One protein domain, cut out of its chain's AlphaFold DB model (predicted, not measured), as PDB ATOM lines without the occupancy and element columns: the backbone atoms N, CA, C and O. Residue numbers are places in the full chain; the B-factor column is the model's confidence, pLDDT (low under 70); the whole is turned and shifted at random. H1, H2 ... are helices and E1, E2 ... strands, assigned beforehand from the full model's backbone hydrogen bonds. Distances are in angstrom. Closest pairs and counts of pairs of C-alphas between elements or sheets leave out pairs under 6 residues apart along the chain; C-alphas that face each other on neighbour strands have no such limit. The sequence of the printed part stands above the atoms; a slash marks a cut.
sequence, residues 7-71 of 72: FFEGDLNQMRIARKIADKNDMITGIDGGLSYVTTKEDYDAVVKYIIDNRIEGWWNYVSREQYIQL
ATOM      1  N   PHE A   7     -26.977  25.289   1.122       92.94
ATOM      2  CA  PHE A   7     -27.174  23.850   1.213       92.94
ATOM      3  C   PHE A   7     -25.913  23.078   0.847       92.94
ATOM      4  O   PHE A   7     -25.236  23.379  -0.132       92.94
ATOM      5  N   PHE A   8     -25.639  22.026   1.609       89.88
ATOM      6  CA  PHE A   8     -24.650  21.029   1.252       89.88
ATOM      7  C   PHE A   8     -25.317  19.971   0.357       89.88
ATOM      8  O   PHE A   8     -26.153  19.206   0.830       89.88
ATOM      9  N   GLU A   9     -24.898  19.859  -0.906       83.69
ATOM     10  CA  GLU A   9     -25.405  18.872  -1.880       83.69
ATOM     11  C   GLU A   9     -24.505  17.631  -2.026       83.69
ATOM     12  O   GLU A   9     -23.403  17.710  -2.559       83.69
ATOM     13  N   GLY A  10     -24.955  16.470  -1.549       81.56
ATOM     14  CA  GLY A  10     -24.136  15.256  -1.526       81.56
ATOM     15  C   GLY A  10     -24.902  14.043  -1.014       81.56
ATOM     16  O   GLY A  10     -26.122  14.086  -0.854       81.56
ATOM     17  N   ASP A  11     -24.201  12.941  -0.740       86.75
ATOM     18  CA  ASP A  11     -24.843  11.785  -0.104       86.75
ATOM     19  C   ASP A  11     -25.212  12.063   1.371       86.75
ATOM     20  O   ASP A  11     -24.741  13.017   1.998       86.75
ATOM     21  N   LEU A  12     -26.071  11.216   1.953       86.12
ATOM     22  CA  LEU A  12     -26.544  11.377   3.336       86.12
ATOM     23  C   LEU A  12     -25.405  11.453   4.364       86.12
ATOM     24  O   LEU A  12     -25.524  12.157   5.370       86.12
ATOM     25  N   ASN A  13     -24.312  10.721   4.147       86.56
ATOM     26  CA  ASN A  13     -23.181  10.717   5.064       86.56
ATOM     27  C   ASN A  13     -22.360  12.004   4.931       86.56
ATOM     28  O   ASN A  13     -21.961  12.565   5.951       86.56
ATOM     29  N   GLN A  14     -22.170  12.498   3.708       86.06
ATOM     30  CA  GLN A  14     -21.543  13.788   3.428       86.06
ATOM     31  C   GLN A  14     -22.351  14.902   4.093       86.06
ATOM     32  O   GLN A  14     -21.872  15.527   5.028       86.06
ATOM     33  N   MET A  15     -23.631  15.067   3.769       90.94
ATOM     34  CA  MET A  15     -24.451  16.123   4.381       90.94
ATOM     35  C   MET A  15     -24.419  16.088   5.920       90.94
ATOM     36  O   MET A  15     -24.260  17.120   6.577       90.94
ATOM     37  N   ARG A  16     -24.450  14.885   6.512       90.94
ATOM     38  CA  ARG A  16     -24.285  14.694   7.960       90.94
ATOM     39  C   ARG A  16     -22.926  15.174   8.479       90.94
ATOM     40  O   ARG A  16     -22.878  15.754   9.564       90.94
ATOM     41  N   ILE A  17     -21.837  14.910   7.761       92.00
ATOM     42  CA  ILE A  17     -20.487  15.346   8.135       92.00
ATOM     43  C   ILE A  17     -20.368  16.872   8.068       92.00
ATOM     44  O   ILE A  17     -19.878  17.445   9.038       92.00
ATOM     45  N   ALA A  18     -20.854  17.539   7.014       92.69
ATOM     46  CA  ALA A  18     -20.779  19.004   6.930       92.69
ATOM     47  C   ALA A  18     -21.542  19.656   8.070       92.69
ATOM     48  O   ALA A  18     -20.994  20.510   8.760       92.69
ATOM     49  N   ARG A  19     -22.765  19.189   8.338       94.06
ATOM     50  CA  ARG A  19     -23.544  19.679   9.476       94.06
ATOM     51  C   ARG A  19     -22.818  19.475  10.801       94.06
ATOM     52  O   ARG A  19     -22.833  20.358  11.641       94.06
ATOM     53  N   LYS A  20     -22.153  18.331  10.992       94.88
ATOM     54  CA  LYS A  20     -21.366  18.063  12.206       94.88
ATOM     55  C   LYS A  20     -20.140  18.972  12.321       94.88
ATOM     56  O   LYS A  20     -19.730  19.277  13.434       94.88
ATOM     57  N   ILE A  21     -19.524  19.358  11.206       94.62
ATOM     58  CA  ILE A  21     -18.429  20.336  11.194       94.62
ATOM     59  C   ILE A  21     -18.982  21.717  11.545       94.62
ATOM     60  O   ILE A  21     -18.424  22.357  12.427       94.62
ATOM     61  N   ALA A  22     -20.090  22.133  10.930       95.75
ATOM     62  CA  ALA A  22     -20.747  23.405  11.217       95.75
ATOM     63  C   ALA A  22     -21.135  23.529  12.702       95.75
ATOM     64  O   ALA A  22     -20.707  24.456  13.381       95.75
ATOM     65  N   ASP A  23     -21.835  22.523  13.229       96.12
ATOM     66  CA  ASP A  23     -22.258  22.430  14.634       96.12
ATOM     67  C   ASP A  23     -21.069  22.505  15.609       96.12
ATOM     68  O   ASP A  23     -21.118  23.198  16.618       96.12
ATOM     69  N   LYS A  24     -19.943  21.860  15.275       96.06
ATOM     70  CA  LYS A  24     -18.710  21.910  16.081       96.06
ATOM     71  C   LYS A  24     -17.994  23.261  16.076       96.06
ATOM     72  O   LYS A  24     -17.118  23.453  16.913       96.06
ATOM     73  N   ASN A  25     -18.289  24.123  15.109       93.88
ATOM     74  CA  ASN A  25     -17.713  25.461  14.994       93.88
ATOM     75  C   ASN A  25     -18.735  26.545  15.384       93.88
ATOM     76  O   ASN A  25     -18.579  27.690  14.971       93.88
ATOM     77  N   ASP A  26     -19.779  26.180  16.143       95.06
ATOM     78  CA  ASP A  26     -20.839  27.081  16.616       95.06
ATOM     79  C   ASP A  26     -21.565  27.837  15.480       95.06
ATOM     80  O   ASP A  26     -22.094  28.933  15.671       95.06
ATOM     81  N   MET A  27     -21.607  27.243  14.281       96.12
ATOM     82  CA  MET A  27     -22.289  27.806  13.114       96.12
ATOM     83  C   MET A  27     -23.780  27.474  13.150       96.12
ATOM     84  O   MET A  27     -24.188  26.371  13.529       96.12
ATOM     85  N   ILE A  28     -24.617  28.395  12.671       95.25
ATOM     86  CA  ILE A  28     -26.056  28.148  12.556       95.25
ATOM     87  C   ILE A  28     -26.289  27.164  11.406       95.25
ATOM     88  O   ILE A  28     -26.053  27.475  10.237       95.25
ATOM     89  N   THR A  29     -26.769  25.966  11.741       95.69
ATOM     90  CA  THR A  29     -26.986  24.881  10.781       95.69
ATOM     91  C   THR A  29     -28.316  24.163  11.002       95.69
ATOM     92  O   THR A  29     -28.861  24.137  12.104       95.69
ATOM     93  N   GLY A  30     -28.854  23.552   9.946       94.81
ATOM     94  CA  GLY A  30     -30.123  22.833   9.997       94.81
ATOM     95  C   GLY A  30     -30.280  21.795   8.892       94.81
ATOM     96  O   GLY A  30     -29.348  21.511   8.140       94.81
ATOM     97  N   ILE A  31     -31.475  21.204   8.819       94.44
ATOM     98  CA  ILE A  31     -31.907  20.332   7.719       94.44
ATOM     99  C   ILE A  31     -33.205  20.891   7.147       94.44
ATOM    100  O   ILE A  31     -34.118  21.217   7.904       94.44
ATOM    101  N   ASP A  32     -33.293  20.974   5.824       93.38
ATOM    102  CA  ASP A  32     -34.513  21.324   5.099       93.38
ATOM    103  C   ASP A  32     -34.568  20.514   3.796       93.38
ATOM    104  O   ASP A  32     -33.559  20.349   3.116       93.38
ATOM    105  N   GLY A  33     -35.715  19.895   3.507       89.88
ATOM    106  CA  GLY A  33     -35.863  18.984   2.363       89.88
ATOM    107  C   GLY A  33     -34.914  17.772   2.363       89.88
ATOM    108  O   GLY A  33     -34.668  17.192   1.311       89.88
ATOM    109  N   GLY A  34     -34.356  17.391   3.517       88.31
ATOM    110  CA  GLY A  34     -33.347  16.326   3.621       88.31
ATOM    111  C   GLY A  34     -31.911  16.773   3.319       88.31
ATOM    112  O   GLY A  34     -30.991  15.970   3.469       88.31
ATOM    113  N   LEU A  35     -31.708  18.044   2.970       90.31
ATOM    114  CA  LEU A  35     -30.397  18.644   2.752       90.31
ATOM    115  C   LEU A  35     -29.947  19.386   4.011       90.31
ATOM    116  O   LEU A  35     -30.728  20.099   4.642       90.31
ATOM    117  N   SER A  36     -28.681  19.215   4.389       94.12
ATOM    118  CA  SER A  36     -28.091  20.015   5.469       94.12
ATOM    119  C   SER A  36     -27.733  21.405   4.949       94.12
ATOM    120  O   SER A  36     -27.320  21.523   3.799       94.12
ATOM    121  N   TYR A  37     -27.862  22.445   5.770       95.06
ATOM    122  CA  TYR A  37     -27.535  23.819   5.372       95.06
ATOM    123  C   TYR A  37     -26.872  24.619   6.495       95.06
ATOM    124  O   TYR A  37     -26.996  24.256   7.666       95.06
ATOM    125  N   VAL A  38     -26.216  25.719   6.134       96.38
ATOM    126  CA  VAL A  38     -25.833  26.831   7.027       96.38
ATOM    127  C   VAL A  38     -26.484  28.132   6.554       96.38
ATOM    128  O   VAL A  38     -27.001  28.191   5.439       96.38
ATOM    129  N   THR A  39     -26.518  29.164   7.396       95.38
ATOM    130  CA  THR A  39     -27.258  30.411   7.106       95.38
ATOM    131  C   THR A  39     -26.391  31.547   6.570       95.38
ATOM    132  O   THR A  39     -26.902  32.631   6.301       95.38
ATOM    133  N   THR A  40     -25.083  31.333   6.415       94.88
ATOM    134  CA  THR A  40     -24.174  32.319   5.823       94.88
ATOM    135  C   THR A  40     -23.250  31.668   4.800       94.88
ATOM    136  O   THR A  40     -22.895  30.490   4.902       94.88
ATOM    137  N   LYS A  41     -22.838  32.454   3.800       92.88
ATOM    138  CA  LYS A  41     -21.847  32.017   2.814       92.88
ATOM    139  C   LYS A  41     -20.482  31.761   3.460       92.88
ATOM    140  O   LYS A  41     -19.780  30.841   3.056       92.88
ATOM    141  N   GLU A  42     -20.126  32.561   4.458       94.19
ATOM    142  CA  GLU A  42     -18.854  32.463   5.178       94.19
ATOM    143  C   GLU A  42     -18.746  31.138   5.942       94.19
ATOM    144  O   GLU A  42     -17.729  30.455   5.823       94.19
ATOM    145  N   ASP A  43     -19.815  30.714   6.623       95.19
ATOM    146  CA  ASP A  43     -19.873  29.406   7.285       95.19
ATOM    147  C   ASP A  43     -19.791  28.262   6.272       95.19
ATOM    148  O   ASP A  43     -19.097  27.267   6.493       95.19
ATOM    149  N   TYR A  44     -20.468  28.405   5.127       93.25
ATOM    150  CA  TYR A  44     -20.434  27.401   4.066       93.25
ATOM    151  C   TYR A  44     -19.008  27.222   3.533       93.25
ATOM    152  O   TYR A  44     -18.487  26.104   3.491       93.25
ATOM    153  N   ASP A  45     -18.359  28.332   3.182       91.75
ATOM    154  CA  ASP A  45     -16.997  28.347   2.657       91.75
ATOM    155  C   ASP A  45     -16.000  27.814   3.714       91.75
ATOM    156  O   ASP A  45     -15.084  27.059   3.375       91.75
ATOM    157  N   ALA A  46     -16.208  28.107   5.005       93.31
ATOM    158  CA  ALA A  46     -15.398  27.582   6.107       93.31
ATOM    159  C   ALA A  46     -15.533  26.059   6.283       93.31
ATOM    160  O   ALA A  46     -14.525  25.363   6.450       93.31
ATOM    161  N   VAL A  47     -16.751  25.515   6.198       92.50
ATOM    162  CA  VAL A  47     -16.992  24.063   6.257       92.50
ATOM    163  C   VAL A  47     -16.328  23.360   5.074       92.50
ATOM    164  O   VAL A  47     -15.623  22.366   5.268       92.50
ATOM    165  N   VAL A  48     -16.486  23.893   3.859       88.38
ATOM    166  CA  VAL A  48     -15.839  23.353   2.652       88.38
ATOM    167  C   VAL A  48     -14.317  23.391   2.791       88.38
ATOM    168  O   VAL A  48     -13.650  22.390   2.522       88.38
ATOM    169  N   LYS A  49     -13.756  24.501   3.283       88.06
ATOM    170  CA  LYS A  49     -12.318  24.613   3.543       88.06
ATOM    171  C   LYS A  49     -11.839  23.559   4.543       88.06
ATOM    172  O   LYS A  49     -10.828  22.908   4.298       88.06
ATOM    173  N   TYR A  50     -12.574  23.341   5.633       90.56
ATOM    174  CA  TYR A  50     -12.234  22.317   6.620       90.56
ATOM    175  C   TYR A  50     -12.183  20.919   5.991       90.56
ATOM    176  O   TYR A  50     -11.257  20.150   6.254       90.56
ATOM    177  N   ILE A  51     -13.172  20.586   5.158       87.44
ATOM    178  CA  ILE A  51     -13.253  19.303   4.447       87.44
ATOM    179  C   ILE A  51     -12.035  19.101   3.534       87.44
ATOM    180  O   ILE A  51     -11.440  18.019   3.558       87.44
ATOM    181  N   ILE A  52     -11.650  20.142   2.784       83.62
ATOM    182  CA  ILE A  52     -10.453  20.174   1.926       83.62
ATOM    183  C   ILE A  52      -9.192  19.937   2.761       83.62
ATOM    184  O   ILE A  52      -8.453  18.984   2.512       83.62
ATOM    185  N   ASP A  53      -8.966  20.778   3.774       86.62
ATOM    186  CA  ASP A  53      -7.743  20.778   4.582       86.62
ATOM    187  C   ASP A  53      -7.532  19.438   5.308       86.62
ATOM    188  O   ASP A  53      -6.401  18.981   5.469       86.62
ATOM    189  N   ASN A  54      -8.624  18.786   5.725       86.56
ATOM    190  CA  ASN A  54      -8.591  17.522   6.466       86.56
ATOM    191  C   ASN A  54      -8.757  16.278   5.579       86.56
ATOM    192  O   ASN A  54      -8.815  15.169   6.113       86.56
ATOM    193  N   ARG A  55      -8.834  16.436   4.249       81.50
ATOM    194  CA  ARG A  55      -8.963  15.334   3.277       81.50
ATOM    195  C   ARG A  55     -10.081  14.344   3.632       81.50
ATOM    196  O   ARG A  55      -9.883  13.130   3.592       81.50
ATOM    197  N   ILE A  56     -11.250  14.852   4.018       83.31
ATOM    198  CA  ILE A  56     -12.355  13.988   4.444       83.31
ATOM    199  C   ILE A  56     -12.855  13.172   3.245       83.31
ATOM    200  O   ILE A  56     -13.388  13.722   2.281       83.31
ATOM    201  N   GLU A  57     -12.694  11.849   3.313       73.31
ATOM    202  CA  GLU A  57     -13.113  10.936   2.247       73.31
ATOM    203  C   GLU A  57     -14.622  11.029   1.963       73.31
ATOM    204  O   GLU A  57     -15.444  11.224   2.860       73.31
ATOM    205  N   GLY A  58     -14.987  10.876   0.691       73.50
ATOM    206  CA  GLY A  58     -16.364  10.957   0.198       73.50
ATOM    207  C   GLY A  58     -16.706  12.308  -0.425       73.50
ATOM    208  O   GLY A  58     -17.553  12.378  -1.299       73.50
ATOM    209  N   TRP A  59     -16.002  13.381  -0.075       75.81
ATOM    210  CA  TRP A  59     -16.401  14.754  -0.408       75.81
ATOM    211  C   TRP A  59     -15.975  15.275  -1.784       75.81
ATOM    212  O   TRP A  59     -16.051  16.471  -2.061       75.81
ATOM    213  N   TRP A  60     -15.570  14.378  -2.677       64.44
ATOM    214  CA  TRP A  60     -15.008  14.684  -3.997       64.44
ATOM    215  C   TRP A  60     -15.961  15.430  -4.945       64.44
ATOM    216  O   TRP A  60     -15.504  15.946  -5.957       64.44
ATOM    217  N   ASN A  61     -17.261  15.479  -4.636       63.66
ATOM    218  CA  ASN A  61     -18.253  16.225  -5.420       63.66
ATOM    219  C   ASN A  61     -18.358  17.707  -5.019       63.66
ATOM    220  O   ASN A  61     -18.864  18.504  -5.800       63.66
ATOM    221  N   TYR A  62     -17.888  18.080  -3.824       65.94
ATOM    222  CA  TYR A  62     -17.955  19.459  -3.315       65.94
ATOM    223  C   TYR A  62     -16.708  20.275  -3.618       65.94
ATOM    224  O   TYR A  62     -16.747  21.501  -3.663       65.94
ATOM    225  N   VAL A  63     -15.591  19.580  -3.791       60.53
ATOM    226  CA  VAL A  63     -14.308  20.166  -4.150       60.53
ATOM    227  C   VAL A  63     -14.082  19.872  -5.615       60.53
ATOM    228  O   VAL A  63     -14.278  18.740  -6.059       60.53
ATOM    229  N   SER A  64     -13.691  20.875  -6.399       65.75
ATOM    230  CA  SER A  64     -13.352  20.605  -7.790       65.75
ATOM    231  C   SER A  64     -12.230  19.563  -7.836       65.75
ATOM    232  O   SER A  64     -11.374  19.486  -6.946       65.75
ATOM    233  N   ARG A  65     -12.201  18.751  -8.896       61.84
ATOM    234  CA  ARG A  65     -11.118  17.778  -9.105       61.84
ATOM    235  C   ARG A  65      -9.737  18.444  -9.015       61.84
ATOM    236  O   ARG A  65      -8.794  17.822  -8.544       61.84
ATOM    237  N   GLU A  66      -9.633  19.702  -9.432       67.06
ATOM    238  CA  GLU A  66      -8.417  20.518  -9.362       67.06
ATOM    239  C   GLU A  66      -8.027  20.846  -7.913       67.06
ATOM    240  O   GLU A  66      -6.874  20.630  -7.542       67.06
ATOM    241  N   GLN A  67      -8.982  21.276  -7.078       64.81
ATOM    242  CA  GLN A  67      -8.766  21.515  -5.644       64.81
ATOM    243  C   GLN A  67      -8.325  20.234  -4.928       64.81
ATOM    244  O   GLN A  67      -7.432  20.271  -4.088       64.81
ATOM    245  N   TYR A  68      -8.902  19.088  -5.300       63.16
ATOM    246  CA  TYR A  68      -8.513  17.800  -4.733       63.16
ATOM    247  C   TYR A  68      -7.117  17.340  -5.186       63.16
ATOM    248  O   TYR A  68      -6.351  16.818  -4.382       63.16
ATOM    249  N   ILE A  69      -6.753  17.537  -6.459       64.31
ATOM    250  CA  ILE A  69      -5.425  17.165  -6.983       64.31
ATOM    251  C   ILE A  69      -4.313  17.971  -6.304       64.31
ATOM    252  O   ILE A  69      -3.259  17.407  -6.025       64.31
ATOM    253  N   GLN A  70      -4.547  19.247  -5.989       62.75
ATOM    254  CA  GLN A  70      -3.583  20.084  -5.261       62.75
ATOM    255  C   GLN A  70      -3.313  19.608  -3.821       62.75
ATOM    256  O   GLN A  70      -2.324  20.022  -3.224       62.75
ATOM    257  N   LEU A  71      -4.157  18.732  -3.260       59.50
ATOM    258  CA  LEU A  71      -3.932  18.133  -1.943       59.50
ATOM    259  C   LEU A  71      -2.939  16.963  -1.971       59.50
ATOM    260  O   LEU A  71      -2.616  16.463  -0.893       59.50
TER     261      LEU A  71
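What this domain is: This is residues 7 to 71 of the 72 residues of an uncharacterized protein of Clostridium sp. CAG:389 (UniProt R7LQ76). A small two-stranded hairpin, E1 and E2, packs beside helix H1 at one end of the domain, and H2, about perpendicular to H1, runs from there toward the other end. There a long link leads to the short helix H3, far from the hairpin. The printed part has 65 residues, with three named helices and two named strands in the order H1 E1 E2 H2 H3; the sheet is antiparallel and the class is mixed, helices and strands. The whole is compact, with a radius of gyration of the C-alphas of 11.1 A and spans of 31 by 21 by 17 A.

How they stand to each other: Residues 7 to 8 make a short antiparallel pairing with residues 36 to 37 of E2, residues 35 to 38. The closest C-alphas of H1, residues 12 to 24, and E2 are those of Met 15 and Ser 36, 5.4 A apart. E1, residues 29 to 32, forms a hairpin with E2, with N 30 and O 37 within hydrogen-bond range at 3.0 A. H2, residues 41 to 53, touches H1, which meets it with residues 18 to 22 alone; the closest C-alphas are those of Ala 22 and Val 47, 6.3 A apart. Their lines are only just about perpendicular, at 71 degrees. H3, residues 65 to 69, is close to H2 but not clearly touching, the closest C-alphas being those of Ile 52 and Tyr 68 at 7.3 A. H3 is apart from H1, E1 and E2. Every O i to N i+4 pair is within hydrogen-bond range in H1, H2 and H3.

Where its parts are: H1 begins at C-alpha 12 (-26.544, 11.377, 3.336) and is 18.3 A long. E1 measures 10.1 A and E2 10.3 A. H2 is 18.1 A long. H3, 6.1 A, ends at C-alpha 69 (-5.425, 17.165, -6.983).

The domain as a whole: The C-alphas farthest apart are those of Gly 33 and Gln 70, at 33.2 A. The printed part has no cut, and the link from H2 to H3 is long, with 11 residues. Residues 60 to 71 have pLDDT under 70.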